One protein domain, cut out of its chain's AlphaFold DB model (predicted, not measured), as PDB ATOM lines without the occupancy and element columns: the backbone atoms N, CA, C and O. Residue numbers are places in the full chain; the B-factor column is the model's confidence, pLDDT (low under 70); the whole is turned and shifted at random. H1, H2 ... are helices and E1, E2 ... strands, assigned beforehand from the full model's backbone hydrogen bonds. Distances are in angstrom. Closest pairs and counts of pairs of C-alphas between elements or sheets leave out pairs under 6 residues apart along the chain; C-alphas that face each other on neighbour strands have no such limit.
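AT A GLANCE: This is residues 146 to 223 and 239 to 296 of the 296 residues of an uncharacterized protein of Cladophialophora bantiana CBS 173.52 (UniProt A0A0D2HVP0). A twisted sheet of four parallel strands, in the order E3 E2 E1 E4, is the middle of three layers, with H2 and H3 over one face and H4 and H5 over the other. Small H1 only grazes the sheet. The printed part has 136 residues, its named elements running E1 H1 H2 E2 H3 E3 H4 E4 H5; the class is mixed, helices and strands. It is compact, with a radius of gyration of the C-alphas of 14.5 A and spans of 40 by 36 by 23 A.

IN THESE COORDINATES: Find C-alpha 148 at (12.418, -25.408, -13.839); there E1, residues 148 to 153, begins. Its sheet holds E2, 178 to 185, 22.8 A long, E3, 207 to 213, and E4, 266 to 269. The helices are H1, 157 to 161, H2, 163 to 173, H3, 192 to 198, H4, 242 to 258, 24.7 A, and H5, 274 to 291, 25.8 A, ending at C-alpha 291 (8.723, -27.316, 1.886).

HOW THE PARTS SIT: Look in the sheet for N and O within hydrogen-bond range: N 209 and O 180, 2.8 A, N 181 and O 150, 2.9 A, N 268 and O 151, 2.9 A. E1, H1 H2, E2 and E2, H3, E3 are strand-helix-strand units, parallel neighbours joined through helices, with right-handed crossovers. H2 is over E2 and E1, at a height over the sheet of 10.0 A. On the opposite face, H5 touches H4 with residues 279 to 287 alone, closest at C-alphas 287 and 252, 5.6 A, at a steep tilt of 59 degrees. In each helix every O i to N i+4 pair is within hydrogen-bond range.

THE WHOLE: Residues 224 to 238 are not printed; C-alphas 223 and 239 are 11.0 A apart. Of the links printed whole, none is long. Confidence is under 70 at residues 220 to 223 and 239.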
ATOM      1  N   GLU A 146      17.338 -30.263 -14.836       88.12
ATOM      2  CA  GLU A 146      16.817 -29.558 -13.684       88.12
ATOM      3  C   GLU A 146      15.441 -29.024 -14.062       88.12
ATOM      4  O   GLU A 146      15.292 -28.255 -15.017       88.12
ATOM      5  N   GLN A 147      14.422 -29.543 -13.385       93.94
ATOM      6  CA  GLN A 147      13.046 -29.175 -13.646       93.94
ATOM      7  C   GLN A 147      12.853 -27.734 -13.190       93.94
ATOM      8  O   GLN A 147      12.919 -27.454 -11.995       93.94
ATOM      9  N   ARG A 148      12.606 -26.828 -14.136       96.94
ATOM     10  CA  ARG A 148      12.418 -25.408 -13.839       96.94
ATOM     11  C   ARG A 148      10.963 -25.137 -13.524       96.94
ATOM     12  O   ARG A 148      10.098 -25.472 -14.330       96.94
ATOM     13  N   THR A 149      10.682 -24.510 -12.394       97.56
ATOM     14  CA  THR A 149       9.330 -24.147 -11.982       97.56
ATOM     15  C   THR A 149       9.180 -22.633 -11.894       97.56
ATOM     16  O   THR A 149       9.874 -21.975 -11.123       97.56
ATOM     17  N   TYR A 150       8.225 -22.076 -12.635       98.44
ATOM     18  CA  TYR A 150       7.902 -20.650 -12.606       98.44
ATOM     19  C   TYR A 150       6.525 -20.416 -11.989       98.44
ATOM     20  O   TYR A 150       5.587 -21.181 -12.234       98.44
ATOM     21  N   LEU A 151       6.397 -19.336 -11.217       98.12
ATOM     22  CA  LEU A 151       5.127 -18.874 -10.660       98.12
ATOM     23  C   LEU A 151       4.672 -17.611 -11.399       98.12
ATOM     24  O   LEU A 151       5.408 -16.629 -11.481       98.12
ATOM     25  N   LEU A 152       3.460 -17.640 -11.941       97.62
ATOM     26  CA  LEU A 152       2.926 -16.599 -12.809       97.62
ATOM     27  C   LEU A 152       1.615 -16.055 -12.237       97.62
ATOM     28  O   LEU A 152       0.851 -16.813 -11.641       97.62
ATOM     29  N   SER A 153       1.315 -14.776 -12.463       96.19
ATOM     30  CA  SER A 153       0.028 -14.173 -12.074       96.19
ATOM     31  C   SER A 153      -0.558 -13.272 -13.160       96.19
ATOM     32  O   SER A 153       0.160 -12.449 -13.733       96.19
ATOM     33  N   CYS A 154      -1.878 -13.359 -13.357       93.44
ATOM     34  CA  CYS A 154      -2.676 -12.397 -14.127       93.44
ATOM     35  C   CYS A 154      -3.824 -11.853 -13.263       93.44
ATOM     36  O   CYS A 154      -4.817 -12.557 -13.069       93.44
ATOM     37  N   PRO A 155      -3.728 -10.623 -12.736       88.81
ATOM     38  CA  PRO A 155      -4.732 -10.088 -11.821       88.81
ATOM     39  C   PRO A 155      -5.995  -9.556 -12.506       88.81
ATOM     40  O   PRO A 155      -7.023  -9.424 -11.837       88.81
ATOM     41  N   THR A 156      -5.982  -9.295 -13.817       90.75
ATOM     42  CA  THR A 156      -7.178  -8.924 -14.595       90.75
ATOM     43  C   THR A 156      -7.493  -9.938 -15.692       90.75
ATOM     44  O   THR A 156      -6.637 -10.692 -16.147       90.75
ATOM     45  N   VAL A 157      -8.730  -9.893 -16.198       90.81
ATOM     46  CA  VAL A 157      -9.092 -10.540 -17.471       90.81
ATOM     47  C   VAL A 157      -8.309  -9.931 -18.642       90.81
ATOM     48  O   VAL A 157      -7.933 -10.648 -19.565       90.81
ATOM     49  N   ALA A 158      -8.030  -8.624 -18.607       92.38
ATOM     50  CA  ALA A 158      -7.322  -7.933 -19.682       92.38
ATOM     51  C   ALA A 158      -5.902  -8.484 -19.881       92.38
ATOM     52  O   ALA A 158      -5.518  -8.762 -21.017       92.38
ATOM     53  N   SER A 159      -5.157  -8.734 -18.800       92.56
ATOM     54  CA  SER A 159      -3.821  -9.327 -18.896       92.56
ATOM     55  C   SER A 159      -3.848 -10.811 -19.265       92.56
ATOM     56  O   SER A 159      -2.892 -11.280 -19.869       92.56
ATOM     57  N   ILE A 160      -4.949 -11.542 -19.047       92.88
ATOM     58  CA  ILE A 160      -5.123 -12.902 -19.602       92.88
ATOM     59  C   ILE A 160      -5.299 -12.854 -21.128       92.88
ATOM     60  O   ILE A 160      -4.747 -13.686 -21.845       92.88
ATOM     61  N   ILE A 161      -6.081 -11.895 -21.632       93.50
ATOM     62  CA  ILE A 161      -6.377 -11.754 -23.068       93.50
ATOM     63  C   ILE A 161      -5.176 -11.185 -23.837       93.50
ATOM     64  O   ILE A 161      -5.090 -11.336 -25.058       93.50
ATOM     65  N   TYR A 162      -4.240 -10.538 -23.143       95.19
ATOM     66  CA  TYR A 162      -3.138  -9.851 -23.790       95.19
ATOM     67  C   TYR A 162      -2.240 -10.824 -24.584       95.19
ATOM     68  O   TYR A 162      -1.788 -11.833 -24.034       95.19
ATOM     69  N   PRO A 163      -1.926 -10.538 -25.866       94.75
ATOM     70  CA  PRO A 163      -1.166 -11.462 -26.713       94.75
ATOM     71  C   PRO A 163       0.206 -11.842 -26.151       94.75
ATOM     72  O   PRO A 163       0.684 -12.955 -26.377       94.75
ATOM     73  N   GLN A 164       0.846 -10.935 -25.407       95.19
ATOM     74  CA  GLN A 164       2.147 -11.211 -24.799       95.19
ATOM     75  C   GLN A 164       2.053 -12.319 -23.747       95.19
ATOM     76  O   GLN A 164       2.928 -13.175 -23.713       95.19
ATOM     77  N   THR A 165       0.967 -12.384 -22.972       95.94
ATOM     78  CA  THR A 165       0.737 -13.451 -21.986       95.94
ATOM     79  C   THR A 165       0.723 -14.821 -22.649       95.94
ATOM     80  O   THR A 165       1.442 -15.730 -22.233       95.94
ATOM     81  N   HIS A 166      -0.025 -14.950 -23.745       96.31
ATOM     82  CA  HIS A 166      -0.077 -16.181 -24.526       96.31
ATOM     83  C   HIS A 166       1.298 -16.553 -25.099       96.31
ATOM     84  O   HIS A 166       1.736 -17.695 -24.965       96.31
ATOM     85  N   THR A 167       1.999 -15.593 -25.711       97.19
ATOM     86  CA  THR A 167       3.337 -15.818 -26.282       97.19
ATOM     87  C   THR A 167       4.336 -16.254 -25.214       97.19
ATOM     88  O   THR A 167       5.007 -17.265 -25.401       97.19
ATOM     89  N   THR A 168       4.394 -15.569 -24.071       97.88
ATOM     90  CA  THR A 168       5.320 -15.893 -22.979       97.88
ATOM     91  C   THR A 168       5.055 -17.279 -22.400       97.88
ATOM     92  O   THR A 168       5.992 -18.066 -22.270       97.88
ATOM     93  N   ILE A 169       3.797 -17.616 -22.093       98.00
ATOM     94  CA  ILE A 169       3.446 -18.945 -21.567       98.00
ATOM     95  C   ILE A 169       3.783 -20.025 -22.601       98.00
ATOM     96  O   ILE A 169       4.404 -21.027 -22.254       98.00
ATOM     97  N   SER A 170       3.439 -19.806 -23.872       98.06
ATOM     98  CA  SER A 170       3.749 -20.736 -24.963       98.06
ATOM     99  C   SER A 170       5.259 -20.971 -25.102       98.06
ATOM    100  O   SER A 170       5.710 -22.115 -25.085       98.06
ATOM    101  N   SER A 171       6.072 -19.910 -25.138       98.12
ATOM    102  CA  SER A 171       7.534 -20.021 -25.224       98.12
ATOM    103  C   SER A 171       8.147 -20.768 -24.036       98.12
ATOM    104  O   SER A 171       9.056 -21.579 -24.225       98.12
ATOM    105  N   LEU A 172       7.639 -20.549 -22.821       98.12
ATOM    106  CA  LEU A 172       8.090 -21.282 -21.638       98.12
ATOM    107  C   LEU A 172       7.703 -22.766 -21.702       98.12
ATOM    108  O   LEU A 172       8.528 -23.621 -21.398       98.12
ATOM    109  N   LEU A 173       6.489 -23.097 -22.155       98.00
ATOM    110  CA  LEU A 173       6.041 -24.489 -22.292       98.00
ATOM    111  C   LEU A 173       6.779 -25.263 -23.388       98.00
ATOM    112  O   LEU A 173       6.903 -26.486 -23.290       98.00
ATOM    113  N   LEU A 174       7.296 -24.574 -24.405       97.75
ATOM    114  CA  LEU A 174       8.167 -25.158 -25.428       97.75
ATOM    115  C   LEU A 174       9.597 -25.420 -24.928       97.75
ATOM    116  O   LEU A 174      10.353 -26.125 -25.594       97.75
ATOM    117  N   THR A 175       9.971 -24.904 -23.756       96.38
ATOM    118  CA  THR A 175      11.231 -25.264 -23.099       96.38
ATOM    119  C   THR A 175      11.033 -26.593 -22.363       96.38
ATOM    120  O   THR A 175      10.123 -26.669 -21.538       96.38
ATOM    121  N   PRO A 176      11.827 -27.651 -22.627       96.25
ATOM    122  CA  PRO A 176      11.701 -28.933 -21.929       96.25
ATOM    123  C   PRO A 176      11.817 -28.797 -20.407       96.25
ATOM    124  O   PRO A 176      12.493 -27.896 -19.912       96.25
ATOM    125  N   HIS A 177      11.192 -29.716 -19.668       95.88
ATOM    126  CA  HIS A 177      11.260 -29.783 -18.201       95.88
ATOM    127  C   HIS A 177      10.844 -28.490 -17.475       95.88
ATOM    128  O   HIS A 177      11.351 -28.190 -16.396       95.88
ATOM    129  N   THR A 178       9.911 -27.728 -18.050       97.25
ATOM    130  CA  THR A 178       9.433 -26.460 -17.482       97.25
ATOM    131  C   THR A 178       8.017 -26.602 -16.925       97.25
ATOM    132  O   THR A 178       7.073 -26.899 -17.654       97.25
ATOM    133  N   GLN A 179       7.845 -26.381 -15.626       97.94
ATOM    134  CA  GLN A 179       6.559 -26.378 -14.935       97.94
ATOM    135  C   GLN A 179       6.115 -24.949 -14.644       97.94
ATOM    136  O   GLN A 179       6.845 -24.150 -14.067       97.94
ATOM    137  N   LEU A 180       4.890 -24.624 -15.024       98.31
ATOM    138  CA  LEU A 180       4.297 -23.315 -14.817       98.31
ATOM    139  C   LEU A 180       3.134 -23.451 -13.839       98.31
ATOM    140  O   LEU A 180       2.220 -24.247 -14.060       98.31
ATOM    141  N   VAL A 181       3.155 -22.654 -12.775       98.25
ATOM    142  CA  VAL A 181       2.022 -22.479 -11.864       98.25
ATOM    143  C   VAL A 181       1.436 -21.101 -12.129       98.25
ATOM    144  O   VAL A 181       2.072 -20.090 -11.849       98.25
ATOM    145  N   PHE A 182       0.237 -21.056 -12.697       97.81
ATOM    146  CA  PHE A 182      -0.424 -19.825 -13.108       97.81
ATOM    147  C   PHE A 182      -1.594 -19.505 -12.179       97.81
ATOM    148  O   PHE A 182      -2.595 -20.221 -12.139       97.81
ATOM    149  N   LEU A 183      -1.439 -18.434 -11.407       97.25
ATOM    150  CA  LEU A 183      -2.420 -17.940 -10.453       97.25
ATOM    151  C   LEU A 183      -3.400 -16.999 -11.160       97.25
ATOM    152  O   LEU A 183      -3.003 -15.982 -11.738       97.25
ATOM    153  N   VAL A 184      -4.684 -17.349 -11.107       95.62
ATOM    154  CA  VAL A 184      -5.769 -16.623 -11.782       95.62
ATOM    155  C   VAL A 184      -6.879 -16.341 -10.768       95.62
ATOM    156  O   VAL A 184      -7.248 -17.262 -10.039       95.62
ATOM    157  N   PRO A 185      -7.451 -15.122 -10.704       94.75
ATOM    158  CA  PRO A 185      -8.612 -14.845  -9.863       94.75
ATOM    159  C   PRO A 185      -9.725 -15.865 -10.104       94.75
ATOM    160  O   PRO A 185     -10.016 -16.210 -11.251       94.75
ATOM    161  N   GLN A 186     -10.372 -16.339  -9.042       94.25
ATOM    162  CA  GLN A 186     -11.409 -17.369  -9.131       94.25
ATOM    163  C   GLN A 186     -12.554 -16.969 -10.071       94.25
ATOM    164  O   GLN A 186     -13.054 -17.808 -10.816       94.25
ATOM    165  N   SER A 187     -12.920 -15.687 -10.102       93.50
ATOM    166  CA  SER A 187     -13.915 -15.137 -11.032       93.50
ATOM    167  C   SER A 187     -13.521 -15.271 -12.510       93.50
ATOM    168  O   SER A 187     -14.391 -15.308 -13.377       93.50
ATOM    169  N   ASN A 188     -12.225 -15.398 -12.803       93.94
ATOM    170  CA  ASN A 188     -11.673 -15.425 -14.156       93.94
ATOM    171  C   ASN A 188     -11.258 -16.832 -14.611       93.94
ATOM    172  O   ASN A 188     -10.882 -16.995 -15.771       93.94
ATOM    173  N   ILE A 189     -11.336 -17.853 -13.749       93.19
ATOM    174  CA  ILE A 189     -10.920 -19.229 -14.084       93.19
ATOM    175  C   ILE A 189     -11.714 -19.803 -15.271       93.19
ATOM    176  O   ILE A 189     -11.192 -20.599 -16.044       93.19
ATOM    177  N   LEU A 190     -12.967 -19.364 -15.440       91.25
ATOM    178  CA  LEU A 190     -13.864 -19.786 -16.522       91.25
ATOM    179  C   LEU A 190     -13.705 -18.953 -17.804       91.25
ATOM    180  O   LEU A 190     -14.470 -19.125 -18.752       91.25
ATOM    181  N   CYS A 191     -12.741 -18.031 -17.853       93.38
ATOM    182  CA  CYS A 191     -12.469 -17.249 -19.051       93.38
ATOM    183  C   CYS A 191     -12.034 -18.185 -20.200       93.38
ATOM    184  O   CYS A 191     -11.089 -18.955 -20.020       93.38
ATOM    185  N   PRO A 192     -12.632 -18.096 -21.407       95.31
ATOM    186  CA  PRO A 192     -12.244 -18.938 -22.543       95.31
ATOM    187  C   PRO A 192     -10.745 -18.894 -22.863       95.31
ATOM    188  O   PRO A 192     -10.165 -19.910 -23.235       95.31
ATOM    189  N   LYS A 193     -10.087 -17.748 -22.640       95.50
ATOM    190  CA  LYS A 193      -8.637 -17.615 -22.824       95.50
ATOM    191  C   LYS A 193      -7.820 -18.442 -21.834       95.50
ATOM    192  O   LYS A 193      -6.791 -18.980 -22.220       95.50
ATOM    193  N   VAL A 194      -8.289 -18.628 -20.599       95.31
ATOM    194  CA  VAL A 194      -7.657 -19.544 -19.631       95.31
ATOM    195  C   VAL A 194      -7.733 -20.984 -20.142       95.31
ATOM    196  O   VAL A 194      -6.743 -21.712 -20.089       95.31
ATOM    197  N   CYS A 195      -8.876 -21.375 -20.716       93.56
ATOM    198  CA  CYS A 195      -9.026 -22.679 -21.355       93.56
ATOM    199  C   CYS A 195      -8.073 -22.832 -22.549       93.56
ATOM    200  O   CYS A 195      -7.431 -23.868 -22.673       93.56
ATOM    201  N   GLU A 196      -7.930 -21.820 -23.409       96.00
ATOM    202  CA  GLU A 196      -6.976 -21.850 -24.529       96.00
ATOM    203  C   GLU A 196      -5.529 -22.063 -24.053       96.00
ATOM    204  O   GLU A 196      -4.826 -22.903 -24.616       96.00
ATOM    205  N   LEU A 197      -5.105 -21.397 -22.970       96.44
ATOM    206  CA  LEU A 197      -3.762 -21.570 -22.398       96.44
ATOM    207  C   LEU A 197      -3.478 -23.023 -21.990       96.44
ATOM    208  O   LEU A 197      -2.353 -23.503 -22.135       96.44
ATOM    209  N   MET A 198      -4.491 -23.761 -21.528       95.12
ATOM    210  CA  MET A 198      -4.337 -25.177 -21.181       95.12
ATOM    211  C   MET A 198      -4.049 -26.070 -22.390       95.12
ATOM    212  O   MET A 198      -3.397 -27.102 -22.225       95.12
ATOM    213  N   HIS A 199      -4.466 -25.662 -23.589       96.50
ATOM    214  CA  HIS A 199      -4.272 -26.407 -24.835       96.50
ATOM    215  C   HIS A 199      -2.987 -26.019 -25.579       96.50
ATOM    216  O   HIS A 199      -2.743 -26.518 -26.678       96.50
ATOM    217  N   LEU A 200      -2.156 -25.144 -25.003       97.12
ATOM    218  CA  LEU A 200      -0.882 -24.770 -25.604       97.12
ATOM    219  C   LEU A 200       0.027 -25.995 -25.810       97.12
ATOM    220  O   LEU A 200       0.094 -26.854 -24.921       97.12
ATOM    221  N   PRO A 201       0.764 -26.067 -26.938       97.69
ATOM    222  CA  PRO A 201       1.778 -27.093 -27.164       97.69
ATOM    223  C   PRO A 201       2.832 -27.107 -26.053       97.69
ATOM    224  O   PRO A 201       3.206 -26.060 -25.524       97.69
ATOM    225  N   ARG A 202       3.332 -28.298 -25.708       97.88
ATOM    226  CA  ARG A 202       4.288 -28.487 -24.608       97.88
ATOM    227  C   ARG A 202       5.444 -29.370 -25.047       97.88
ATOM    228  O   ARG A 202       5.237 -30.378 -25.720       97.88
ATOM    229  N   ALA A 203       6.651 -29.004 -24.635       97.19
ATOM    230  CA  ALA A 203       7.808 -29.878 -24.725       97.19
ATOM    231  C   ALA A 203       7.734 -31.010 -23.684       97.19
ATOM    232  O   ALA A 203       6.963 -30.962 -22.722       97.19
ATOM    233  N   GLY A 204       8.556 -32.044 -23.875       95.69
ATOM    234  CA  GLY A 204       8.627 -33.182 -22.959       95.69
ATOM    235  C   GLY A 204       8.952 -32.752 -21.524       95.69
ATOM    236  O   GLY A 204       9.881 -31.979 -21.287       95.69
ATOM    237  N   GLY A 205       8.172 -33.253 -20.564       94.50
ATOM    238  CA  GLY A 205       8.341 -32.936 -19.143       94.50
ATOM    239  C   GLY A 205       7.869 -31.537 -18.728       94.50
ATOM    240  O   GLY A 205       8.049 -31.174 -17.564       94.50
ATOM    241  N   SER A 206       7.267 -30.765 -19.637       97.25
ATOM    242  CA  SER A 206       6.729 -29.433 -19.346       97.25
ATOM    243  C   SER A 206       5.233 -29.469 -19.046       97.25
ATOM    244  O   SER A 206       4.498 -30.330 -19.533       97.25
ATOM    245  N   GLY A 207       4.756 -28.544 -18.217       97.06
ATOM    246  CA  GLY A 207       3.382 -28.548 -17.729       97.06
ATOM    247  C   GLY A 207       2.894 -27.171 -17.306       97.06
ATOM    248  O   GLY A 207       3.673 -26.331 -16.874       97.06
ATOM    249  N   LEU A 208       1.584 -26.959 -17.424       97.62
ATOM    250  CA  LEU A 208       0.885 -25.781 -16.917       97.62
ATOM    251  C   LEU A 208      -0.175 -26.231 -15.912       97.62
ATOM    252  O   LEU A 208      -1.009 -27.086 -16.225       97.62
ATOM    253  N   ARG A 209      -0.142 -25.647 -14.714       97.50
ATOM    254  CA  ARG A 209      -1.145 -25.795 -13.658       97.50
ATOM    255  C   ARG A 209      -1.768 -24.437 -13.391       97.50
ATOM    256  O   ARG A 209      -1.062 -23.506 -13.021       97.50
ATOM    257  N   ILE A 210      -3.078 -24.332 -13.567       97.12
ATOM    258  CA  ILE A 210      -3.822 -23.101 -13.294       97.12
ATOM    259  C   ILE A 210      -4.524 -23.266 -11.955       97.12
ATOM    260  O   ILE A 210      -5.249 -24.242 -11.762       97.12
ATOM    261  N   LEU A 211      -4.287 -22.339 -11.028       96.94
ATOM    262  CA  LEU A 211      -4.846 -22.389  -9.681       96.94
ATOM    263  C   LEU A 211      -5.701 -21.142  -9.414       96.94
ATOM    264  O   LEU A 211      -5.219 -20.024  -9.623       96.94
ATOM    265  N   PRO A 212      -6.950 -21.316  -8.941       95.75
ATOM    266  CA  PRO A 212      -7.806 -20.197  -8.589       95.75
ATOM    267  C   PRO A 212      -7.310 -19.513  -7.313       95.75
ATOM    268  O   PRO A 212      -7.084 -20.158  -6.282       95.75
ATOM    269  N   VAL A 213      -7.207 -18.192  -7.384       94.69
ATOM    270  CA  VAL A 213      -6.973 -17.298  -6.252       94.69
ATOM    271  C   VAL A 213      -8.339 -16.841  -5.721       94.69
ATOM    272  O   VAL A 213      -9.115 -16.297  -6.513       94.69
ATOM    273  N   PRO A 214      -8.666 -17.097  -4.440       90.44
ATOM    274  CA  PRO A 214      -9.922 -16.656  -3.831       90.44
ATOM    275  C   PRO A 214     -10.172 -15.150  -4.018       90.44
ATOM    276  O   PRO A 214      -9.211 -14.378  -4.046       90.44
ATOM    277  N   PRO A 215     -11.436 -14.717  -4.175       85.88
ATOM    278  CA  PRO A 215     -11.778 -13.312  -4.411       85.88
ATOM    279  C   PRO A 215     -11.420 -12.387  -3.241       85.88
ATOM    280  O   PRO A 215     -11.263 -11.191  -3.454       85.88
ATOM    281  N   GLU A 216     -11.263 -12.926  -2.031       85.38
ATOM    282  CA  GLU A 216     -10.816 -12.193  -0.845       85.38
ATOM    283  C   GLU A 216      -9.356 -11.732  -0.967       85.38
ATOM    284  O   GLU A 216      -8.922 -10.847  -0.235       85.38
ATOM    285  N   ILE A 217      -8.594 -12.328  -1.890       83.00
ATOM    286  CA  ILE A 217      -7.194 -12.000  -2.133       83.00
ATOM    287  C   ILE A 217      -7.113 -11.039  -3.307       83.00
ATOM    288  O   ILE A 217      -7.070 -11.433  -4.480       83.00
ATOM    289  N   GLU A 218      -7.013  -9.757  -3.003       77.38
ATOM    290  CA  GLU A 218      -6.652  -8.806  -4.033       77.38
ATOM    291  C   GLU A 218      -5.168  -8.944  -4.362       77.38
ATOM    292  O   GLU A 218      -4.289  -8.510  -3.623       77.38
ATOM    293  N   MET A 219      -4.868  -9.482  -5.546       77.56
ATOM    294  CA  MET A 219      -3.500  -9.504  -6.085       77.56
ATOM    295  C   MET A 219      -2.956  -8.093  -6.418       77.56
ATOM    296  O   MET A 219      -1.926  -7.995  -7.082       77.56
ATOM    297  N   ARG A 220      -3.655  -7.020  -6.004       67.94
ATOM    298  CA  ARG A 220      -3.429  -5.615  -6.390       67.94
ATOM    299  C   ARG A 220      -3.366  -4.604  -5.232       67.94
ATOM    300  O   ARG A 220      -3.205  -3.417  -5.491       67.94
ATOM    301  N   ILE A 221      -3.461  -5.023  -3.969       58.84
ATOM    302  CA  ILE A 221      -3.499  -4.094  -2.819       58.84
ATOM    303  C   ILE A 221      -2.174  -4.104  -2.054       58.84
ATOM    304  O   ILE A 221      -1.571  -5.161  -1.891       58.84
ATOM    305  N   VAL A 222      -1.673  -3.023  -1.450       53.28
ATOM    306  CA  VAL A 222      -1.642  -1.570  -1.707       53.28
ATOM    307  C   VAL A 222      -0.277  -1.222  -1.106       53.28
ATOM    308  O   VAL A 222      -0.000  -1.572   0.043       53.28
ATOM    309  N   CYS A 223       0.621  -0.599  -1.865       46.41
ATOM    310  CA  CYS A 223       1.814  -0.021  -1.255       46.41
ATOM    311  C   CYS A 223       1.374   1.214  -0.460       46.41
ATOM    312  O   CYS A 223       1.211   2.285  -1.039       46.41
ATOM    313  N   ALA A 239       2.172  -3.334   8.364       65.81
ATOM    314  CA  ALA A 239       1.024  -3.981   8.990       65.81
ATOM    315  C   ALA A 239       0.201  -4.722   7.930       65.81
ATOM    316  O   ALA A 239      -0.795  -4.233   7.411       65.81
ATOM    317  N   ILE A 240       0.670  -5.911   7.567       75.38
ATOM    318  CA  ILE A 240       0.007  -6.817   6.657       75.38
ATOM    319  C   ILE A 240      -1.300  -7.192   7.342       75.38
ATOM    320  O   ILE A 240      -1.291  -7.705   8.467       75.38
ATOM    321  N   SER A 241      -2.414  -6.960   6.654       84.44
ATOM    322  CA  SER A 241      -3.715  -7.402   7.131       84.44
ATOM    323  C   SER A 241      -3.670  -8.902   7.432       84.44
ATOM    324  O   SER A 241      -3.171  -9.696   6.633       84.44
ATOM    325  N   ILE A 242      -4.207  -9.313   8.583       84.62
ATOM    326  CA  ILE A 242      -4.301 -10.734   8.959       84.62
ATOM    327  C   ILE A 242      -5.026 -11.525   7.858       84.62
ATOM    328  O   ILE A 242      -4.652 -12.662   7.571       84.62
ATOM    329  N   ALA A 243      -6.006 -10.898   7.196       84.56
ATOM    330  CA  ALA A 243      -6.709 -11.482   6.061       84.56
ATOM    331  C   ALA A 243      -5.750 -11.841   4.915       84.56
ATOM    332  O   ALA A 243      -5.808 -12.963   4.421       84.56
ATOM    333  N   ASP A 244      -4.806 -10.958   4.570       84.00
ATOM    334  CA  ASP A 244      -3.827 -11.193   3.501       84.00
ATOM    335  C   ASP A 244      -2.866 -12.338   3.829       84.00
ATOM    336  O   ASP A 244      -2.409 -13.047   2.933       84.00
ATOM    337  N   VAL A 245      -2.513 -12.517   5.107       87.44
ATOM    338  CA  VAL A 245      -1.661 -13.639   5.532       87.44
ATOM    339  C   VAL A 245      -2.396 -14.958   5.325       87.44
ATOM    340  O   VAL A 245      -1.878 -15.835   4.637       87.44
ATOM    341  N   LEU A 246      -3.618 -15.067   5.853       88.12
ATOM    342  CA  LEU A 246      -4.437 -16.277   5.732       88.12
ATOM    343  C   LEU A 246      -4.746 -16.609   4.265       88.12
ATOM    344  O   LEU A 246      -4.680 -17.764   3.850       88.12
ATOM    345  N   ALA A 247      -5.012 -15.576   3.472       87.81
ATOM    346  CA  ALA A 247      -5.175 -15.634   2.029       87.81
ATOM    347  C   ALA A 247      -3.953 -16.243   1.320       87.81
ATOM    348  O   ALA A 247      -4.069 -17.208   0.557       87.81
ATOM    349  N   VAL A 248      -2.757 -15.697   1.570       92.62
ATOM    350  CA  VAL A 248      -1.516 -16.220   0.980       92.62
ATOM    351  C   VAL A 248      -1.279 -17.666   1.415       92.62
ATOM    352  O   VAL A 248      -0.910 -18.483   0.571       92.62
ATOM    353  N   ASP A 249      -1.536 -18.003   2.679       94.62
ATOM    354  CA  ASP A 249      -1.384 -19.366   3.195       94.62
ATOM    355  C   ASP A 249      -2.321 -20.361   2.491       94.62
ATOM    356  O   ASP A 249      -1.901 -21.475   2.161       94.62
ATOM    357  N   GLU A 250      -3.555 -19.961   2.166       95.19
ATOM    358  CA  GLU A 250      -4.471 -20.785   1.371       95.19
ATOM    359  C   GLU A 250      -3.914 -21.051  -0.038       95.19
ATOM    360  O   GLU A 250      -3.937 -22.186  -0.526       95.19
ATOM    361  N   VAL A 251      -3.369 -20.024  -0.699       96.00
ATOM    362  CA  VAL A 251      -2.749 -20.169  -2.026       96.00
ATOM    363  C   VAL A 251      -1.509 -21.059  -1.946       96.00
ATOM    364  O   VAL A 251      -1.348 -21.950  -2.779       96.00
ATOM    365  N   VAL A 252      -0.666 -20.889  -0.926       96.88
ATOM    366  CA  VAL A 252       0.510 -21.736  -0.674       96.88
ATOM    367  C   VAL A 252       0.094 -23.193  -0.479       96.88
ATOM    368  O   VAL A 252       0.671 -24.082  -1.107       96.88
ATOM    369  N   ALA A 253      -0.944 -23.454   0.319       96.62
ATOM    370  CA  ALA A 253      -1.476 -24.797   0.519       96.62
ATOM    371  C   ALA A 253      -1.991 -25.409  -0.796       96.62
ATOM    372  O   ALA A 253      -1.707 -26.572  -1.090       96.62
ATOM    373  N   LYS A 254      -2.692 -24.627  -1.630       96.31
ATOM    374  CA  LYS A 254      -3.134 -25.067  -2.966       96.31
ATOM    375  C   LYS A 254      -1.956 -25.395  -3.872       96.31
ATOM    376  O   LYS A 254      -2.002 -26.413  -4.560       96.31
ATOM    377  N   VAL A 255      -0.911 -24.572  -3.872       97.19
ATOM    378  CA  VAL A 255       0.306 -24.815  -4.650       97.19
ATOM    379  C   VAL A 255       0.949 -26.127  -4.202       97.19
ATOM    380  O   VAL A 255       1.055 -27.040  -5.011       97.19
ATOM    381  N   LEU A 256       1.265 -26.289  -2.916       96.25
ATOM    382  CA  LEU A 256       1.908 -27.502  -2.385       96.25
ATOM    383  C   LEU A 256       1.083 -28.775  -2.615       96.25
ATOM    384  O   LEU A 256       1.637 -29.853  -2.797       96.25
ATOM    385  N   LYS A 257      -0.249 -28.660  -2.634       96.62
ATOM    386  CA  LYS A 257      -1.144 -29.782  -2.940       96.62
ATOM    387  C   LYS A 257      -1.106 -30.194  -4.418       96.62
ATOM    388  O   LYS A 257      -1.343 -31.359  -4.723       96.62
ATOM    389  N   ASN A 258      -0.863 -29.254  -5.333       95.75
ATOM    390  CA  ASN A 258      -1.006 -29.465  -6.781       95.75
ATOM    391  C   ASN A 258       0.322 -29.475  -7.553       95.75
ATOM    392  O   ASN A 258       0.334 -29.815  -8.739       95.75
ATOM    393  N   THR A 259       1.432 -29.102  -6.919       94.88
ATOM    394  CA  THR A 259       2.770 -29.156  -7.509       94.88
ATOM    395  C   THR A 259       3.780 -29.747  -6.523       94.88
ATOM    396  O   THR A 259       3.723 -29.435  -5.336       94.88
ATOM    397  N   PRO A 260       4.735 -30.574  -6.993       93.44
ATOM    398  CA  PRO A 260       5.842 -31.054  -6.166       93.44
ATOM    399  C   PRO A 260       6.906 -29.974  -5.892       93.44
ATOM    400  O   PRO A 260       7.906 -30.254  -5.234       93.44
ATOM    401  N   ALA A 261       6.737 -28.762  -6.428       93.06
ATOM    402  CA  ALA A 261       7.715 -27.693  -6.297       93.06
ATOM    403  C   ALA A 261       7.858 -27.220  -4.844       93.06
ATOM    404  O   ALA A 261       6.901 -26.770  -4.216       93.06
ATOM    405  N   THR A 262       9.088 -27.268  -4.334       95.00
ATOM    406  CA  THR A 262       9.474 -26.712  -3.027       95.00
ATOM    407  C   THR A 262      10.078 -25.312  -3.146       95.00
ATOM    408  O   THR A 262      10.226 -24.609  -2.149       95.00
ATOM    409  N   ALA A 263      10.420 -24.887  -4.362       96.19
ATOM    410  CA  ALA A 263      10.907 -23.559  -4.694       96.19
ATOM    411  C   ALA A 263      10.550 -23.220  -6.150       96.19
ATOM    412  O   ALA A 263      10.172 -24.097  -6.927       96.19
ATOM    413  N   PHE A 264      10.682 -21.942  -6.501       97.44
ATOM    414  CA  PHE A 264      10.482 -21.444  -7.859       97.44
ATOM    415  C   PHE A 264      11.767 -20.807  -8.381       97.44
ATOM    416  O   PHE A 264      12.420 -20.052  -7.658       97.44
ATOM    417  N   ASP A 265      12.079 -21.071  -9.645       97.44
ATOM    418  CA  ASP A 265      13.227 -20.522 -10.373       97.44
ATOM    419  C   ASP A 265      12.985 -19.089 -10.847       97.44
ATOM    420  O   ASP A 265      13.923 -18.329 -11.085       97.44
ATOM    421  N   GLY A 266      11.719 -18.694 -10.979       97.19
ATOM    422  CA  GLY A 266      11.355 -17.345 -11.373       97.19
ATOM    423  C   GLY A 266       9.892 -17.015 -11.122       97.19
ATOM    424  O   GLY A 266       9.043 -17.891 -10.941       97.19
ATOM    425  N   TYR A 267       9.617 -15.716 -11.137       97.44
ATOM    426  CA  TYR A 267       8.289 -15.141 -10.972       97.44
ATOM    427  C   TYR A 267       7.980 -14.282 -12.197       97.44
ATOM    428  O   TYR A 267       8.880 -13.611 -12.702       97.44
ATOM    429  N   ILE A 268       6.741 -14.308 -12.685       97.00
ATOM    430  CA  ILE A 268       6.304 -13.493 -13.827       97.00
ATOM    431  C   ILE A 268       4.934 -12.893 -13.511       97.00
ATOM    432  O   ILE A 268       3.929 -13.604 -13.476       97.00
ATOM    433  N   ALA A 269       4.877 -11.578 -13.312       95.56
ATOM    434  CA  ALA A 269       3.614 -10.850 -13.289       95.56
ATOM    435  C   ALA A 269       3.338 -10.284 -14.688       95.56
ATOM    436  O   ALA A 269       4.189  -9.610 -15.261       95.56
ATOM    437  N   PHE A 270       2.158 -10.570 -15.245       92.75
ATOM    438  CA  PHE A 270       1.748 -10.076 -16.570       92.75
ATOM    439  C   PHE A 270       1.153  -8.664 -16.552       92.75
ATOM    440  O   PHE A 270       0.719  -8.155 -17.582       92.75
ATOM    441  N   GLU A 271       1.141  -8.030 -15.387       86.62
ATOM    442  CA  GLU A 271       0.896  -6.604 -15.246       86.62
ATOM    443  C   GLU A 271       2.129  -5.977 -14.618       86.62
ATOM    444  O   GLU A 271       2.781  -6.598 -13.773       86.62
ATOM    445  N   ASP A 272       2.429  -4.743 -15.020       79.25
ATOM    446  CA  ASP A 272       3.487  -3.927 -14.417       79.25
ATOM    447  C   ASP A 272       3.017  -3.354 -13.068       79.25
ATOM    448  O   ASP A 272       3.074  -2.160 -12.791       79.25
ATOM    449  N   ASP A 273       2.448  -4.238 -12.249       82.38
ATOM    450  CA  ASP A 273       1.926  -3.937 -10.934       82.38
ATOM    451  C   ASP A 273       2.887  -4.500  -9.885       82.38
ATOM    452  O   ASP A 273       3.099  -5.716  -9.749       82.38
ATOM    453  N   ARG A 274       3.477  -3.589  -9.109       86.88
ATOM    454  CA  ARG A 274       4.353  -3.914  -7.980       86.88
ATOM    455  C   ARG A 274       3.639  -4.798  -6.950       86.88
ATOM    456  O   ARG A 274       4.302  -5.616  -6.300       86.88
ATOM    457  N   ALA A 275       2.318  -4.677  -6.811       86.81
ATOM    458  CA  ALA A 275       1.528  -5.504  -5.905       86.81
ATOM    459  C   ALA A 275       1.511  -6.973  -6.351       86.81
ATOM    460  O   ALA A 275       1.817  -7.853  -5.542       86.81
ATOM    461  N   ALA A 276       1.299  -7.246  -7.643       90.19
ATOM    462  CA  ALA A 276       1.320  -8.605  -8.189       90.19
ATOM    463  C   ALA A 276       2.684  -9.287  -7.976       90.19
ATOM    464  O   ALA A 276       2.764 -10.430  -7.519       90.19
ATOM    465  N   TRP A 277       3.781  -8.560  -8.208       92.19
ATOM    466  CA  TRP A 277       5.134  -9.046  -7.912       92.19
ATOM    467  C   TRP A 277       5.357  -9.346  -6.427       92.19
ATOM    468  O   TRP A 277       5.981 -10.353  -6.069       92.19
ATOM    469  N   THR A 278       4.855  -8.479  -5.549       90.81
ATOM    470  CA  THR A 278       4.965  -8.654  -4.097       90.81
ATOM    471  C   THR A 278       4.174  -9.874  -3.636       90.81
ATOM    472  O   THR A 278       4.699 -10.691  -2.874       90.81
ATOM    473  N   PHE A 279       2.960 -10.054  -4.158       92.56
ATOM    474  CA  PHE A 279       2.124 -11.227  -3.928       92.56
ATOM    475  C   PHE A 279       2.835 -12.520  -4.351       92.56
ATOM    476  O   PHE A 279       3.011 -13.420  -3.526       92.56
ATOM    477  N   LEU A 280       3.363 -12.578  -5.581       95.31
ATOM    478  CA  LEU A 280       4.133 -13.724  -6.081       95.31
ATOM    479  C   LEU A 280       5.323 -14.069  -5.175       95.31
ATOM    480  O   LEU A 280       5.539 -15.236  -4.843       95.31
ATOM    481  N   ARG A 281       6.073 -13.061  -4.707       94.31
ATOM    482  CA  ARG A 281       7.187 -13.270  -3.766       94.31
ATOM    483  C   ARG A 281       6.733 -13.788  -2.403       94.31
ATOM    484  O   ARG A 281       7.487 -14.523  -1.764       94.31
ATOM    485  N   ARG A 282       5.560 -13.382  -1.909       94.38
ATOM    486  CA  ARG A 282       5.006 -13.874  -0.635       94.38
ATOM    487  C   ARG A 282       4.580 -15.334  -0.763       94.38
ATOM    488  O   ARG A 282       5.012 -16.139   0.057       94.38
ATOM    489  N   VAL A 283       3.875 -15.692  -1.838       96.12
ATOM    490  CA  VAL A 283       3.517 -17.087  -2.146       96.12
ATOM    491  C   VAL A 283       4.771 -17.949  -2.306       96.12
ATOM    492  O   VAL A 283       4.892 -18.988  -1.662       96.12
ATOM    493  N   GLY A 284       5.756 -17.500  -3.090       96.75
ATOM    494  CA  GLY A 284       7.014 -18.229  -3.281       96.75
ATOM    495  C   GLY A 284       7.793 -18.455  -1.983       96.75
ATOM    496  O   GLY A 284       8.318 -19.546  -1.755       96.75
ATOM    497  N   ARG A 285       7.822 -17.456  -1.088       95.88
ATOM    498  CA  ARG A 285       8.403 -17.607   0.256       95.88
ATOM    499  C   ARG A 285       7.622 -18.598   1.112       95.88
ATOM    500  O   ARG A 285       8.254 -19.445   1.734       95.88
ATOM    501  N   GLY A 286       6.292 -18.532   1.111       95.94
ATOM    502  CA  GLY A 286       5.446 -19.476   1.843       95.94
ATOM    503  C   GLY A 286       5.684 -20.924   1.410       95.94
ATOM    504  O   GLY A 286       5.925 -21.784   2.255       95.94
ATOM    505  N   VAL A 287       5.745 -21.177   0.098       97.00
ATOM    506  CA  VAL A 287       6.057 -22.501  -0.474       97.00
ATOM    507  C   VAL A 287       7.441 -22.984  -0.037       97.00
ATOM    508  O   VAL A 287       7.576 -24.112   0.438       97.00
ATOM    509  N   LYS A 288       8.457 -22.114  -0.107       96.12
ATOM    510  CA  LYS A 288       9.824 -22.439   0.330       96.12
ATOM    511  C   LYS A 288       9.908 -22.766   1.822       96.12
ATOM    512  O   LYS A 288      10.600 -23.709   2.201       96.12
ATOM    513  N   CYS A 289       9.229 -21.996   2.667       95.31
ATOM    514  CA  CYS A 289       9.215 -22.219   4.112       95.31
ATOM    515  C   CYS A 289       8.485 -23.515   4.482       95.31
ATOM    516  O   CYS A 289       8.966 -24.265   5.327       95.31
ATOM    517  N   ALA A 290       7.354 -23.798   3.835       94.88
ATOM    518  CA  ALA A 290       6.561 -24.996   4.091       94.88
ATOM    519  C   ALA A 290       7.211 -26.282   3.553       94.88
ATOM    520  O   ALA A 290       7.029 -27.347   4.137       94.88
ATOM    521  N   GLY A 291       7.986 -26.190   2.466       90.69
ATOM    522  CA  GLY A 291       8.723 -27.316   1.886       90.69
ATOM    523  C   GLY A 291      10.037 -27.659   2.597       90.69
ATOM    524  O   GLY A 291      10.632 -28.696   2.303       90.69
ATOM    525  N   ALA A 292      10.517 -26.816   3.518       89.75
ATOM    526  CA  ALA A 292      11.754 -27.083   4.244       89.75
ATOM    527  C   ALA A 292      11.564 -28.246   5.241       89.75
ATOM    528  O   ALA A 292      10.583 -28.257   5.991       89.75
ATOM    529  N   PRO A 293      12.498 -29.217   5.308       88.12
ATOM    530  CA  PRO A 293      12.419 -30.291   6.289       88.12
ATOM    531  C   PRO A 293      12.461 -29.692   7.698       88.12
ATOM    532  O   PRO A 293      13.421 -29.009   8.066       88.12
ATOM    533  N   LYS A 294      11.416 -29.943   8.495       85.88
ATOM    534  CA  LYS A 294      11.413 -29.587   9.917       85.88
ATOM    535  C   LYS A 294      12.546 -30.368  10.578       85.88
ATOM    536  O   LYS A 294      12.524 -31.595  10.570       85.88
ATOM    537  N   LYS A 295      13.555 -29.664  11.098       81.75
ATOM    538  CA  LYS A 295      14.572 -30.276  11.959       81.75
ATOM    539  C   LYS A 295      13.855 -30.702  13.240       81.75
ATOM    540  O   LYS A 295      13.466 -29.833  14.017       81.75
ATOM    541  N   ILE A 296      13.577 -32.000  13.350       71.81
ATOM    542  CA  ILE A 296      13.048 -32.647  14.557       71.81
ATOM    543  C   ILE A 296      14.197 -32.806  15.548       71.81
ATOM    544  O   ILE A 296      15.303 -33.169  15.082       71.81
TER     545      ILE A 296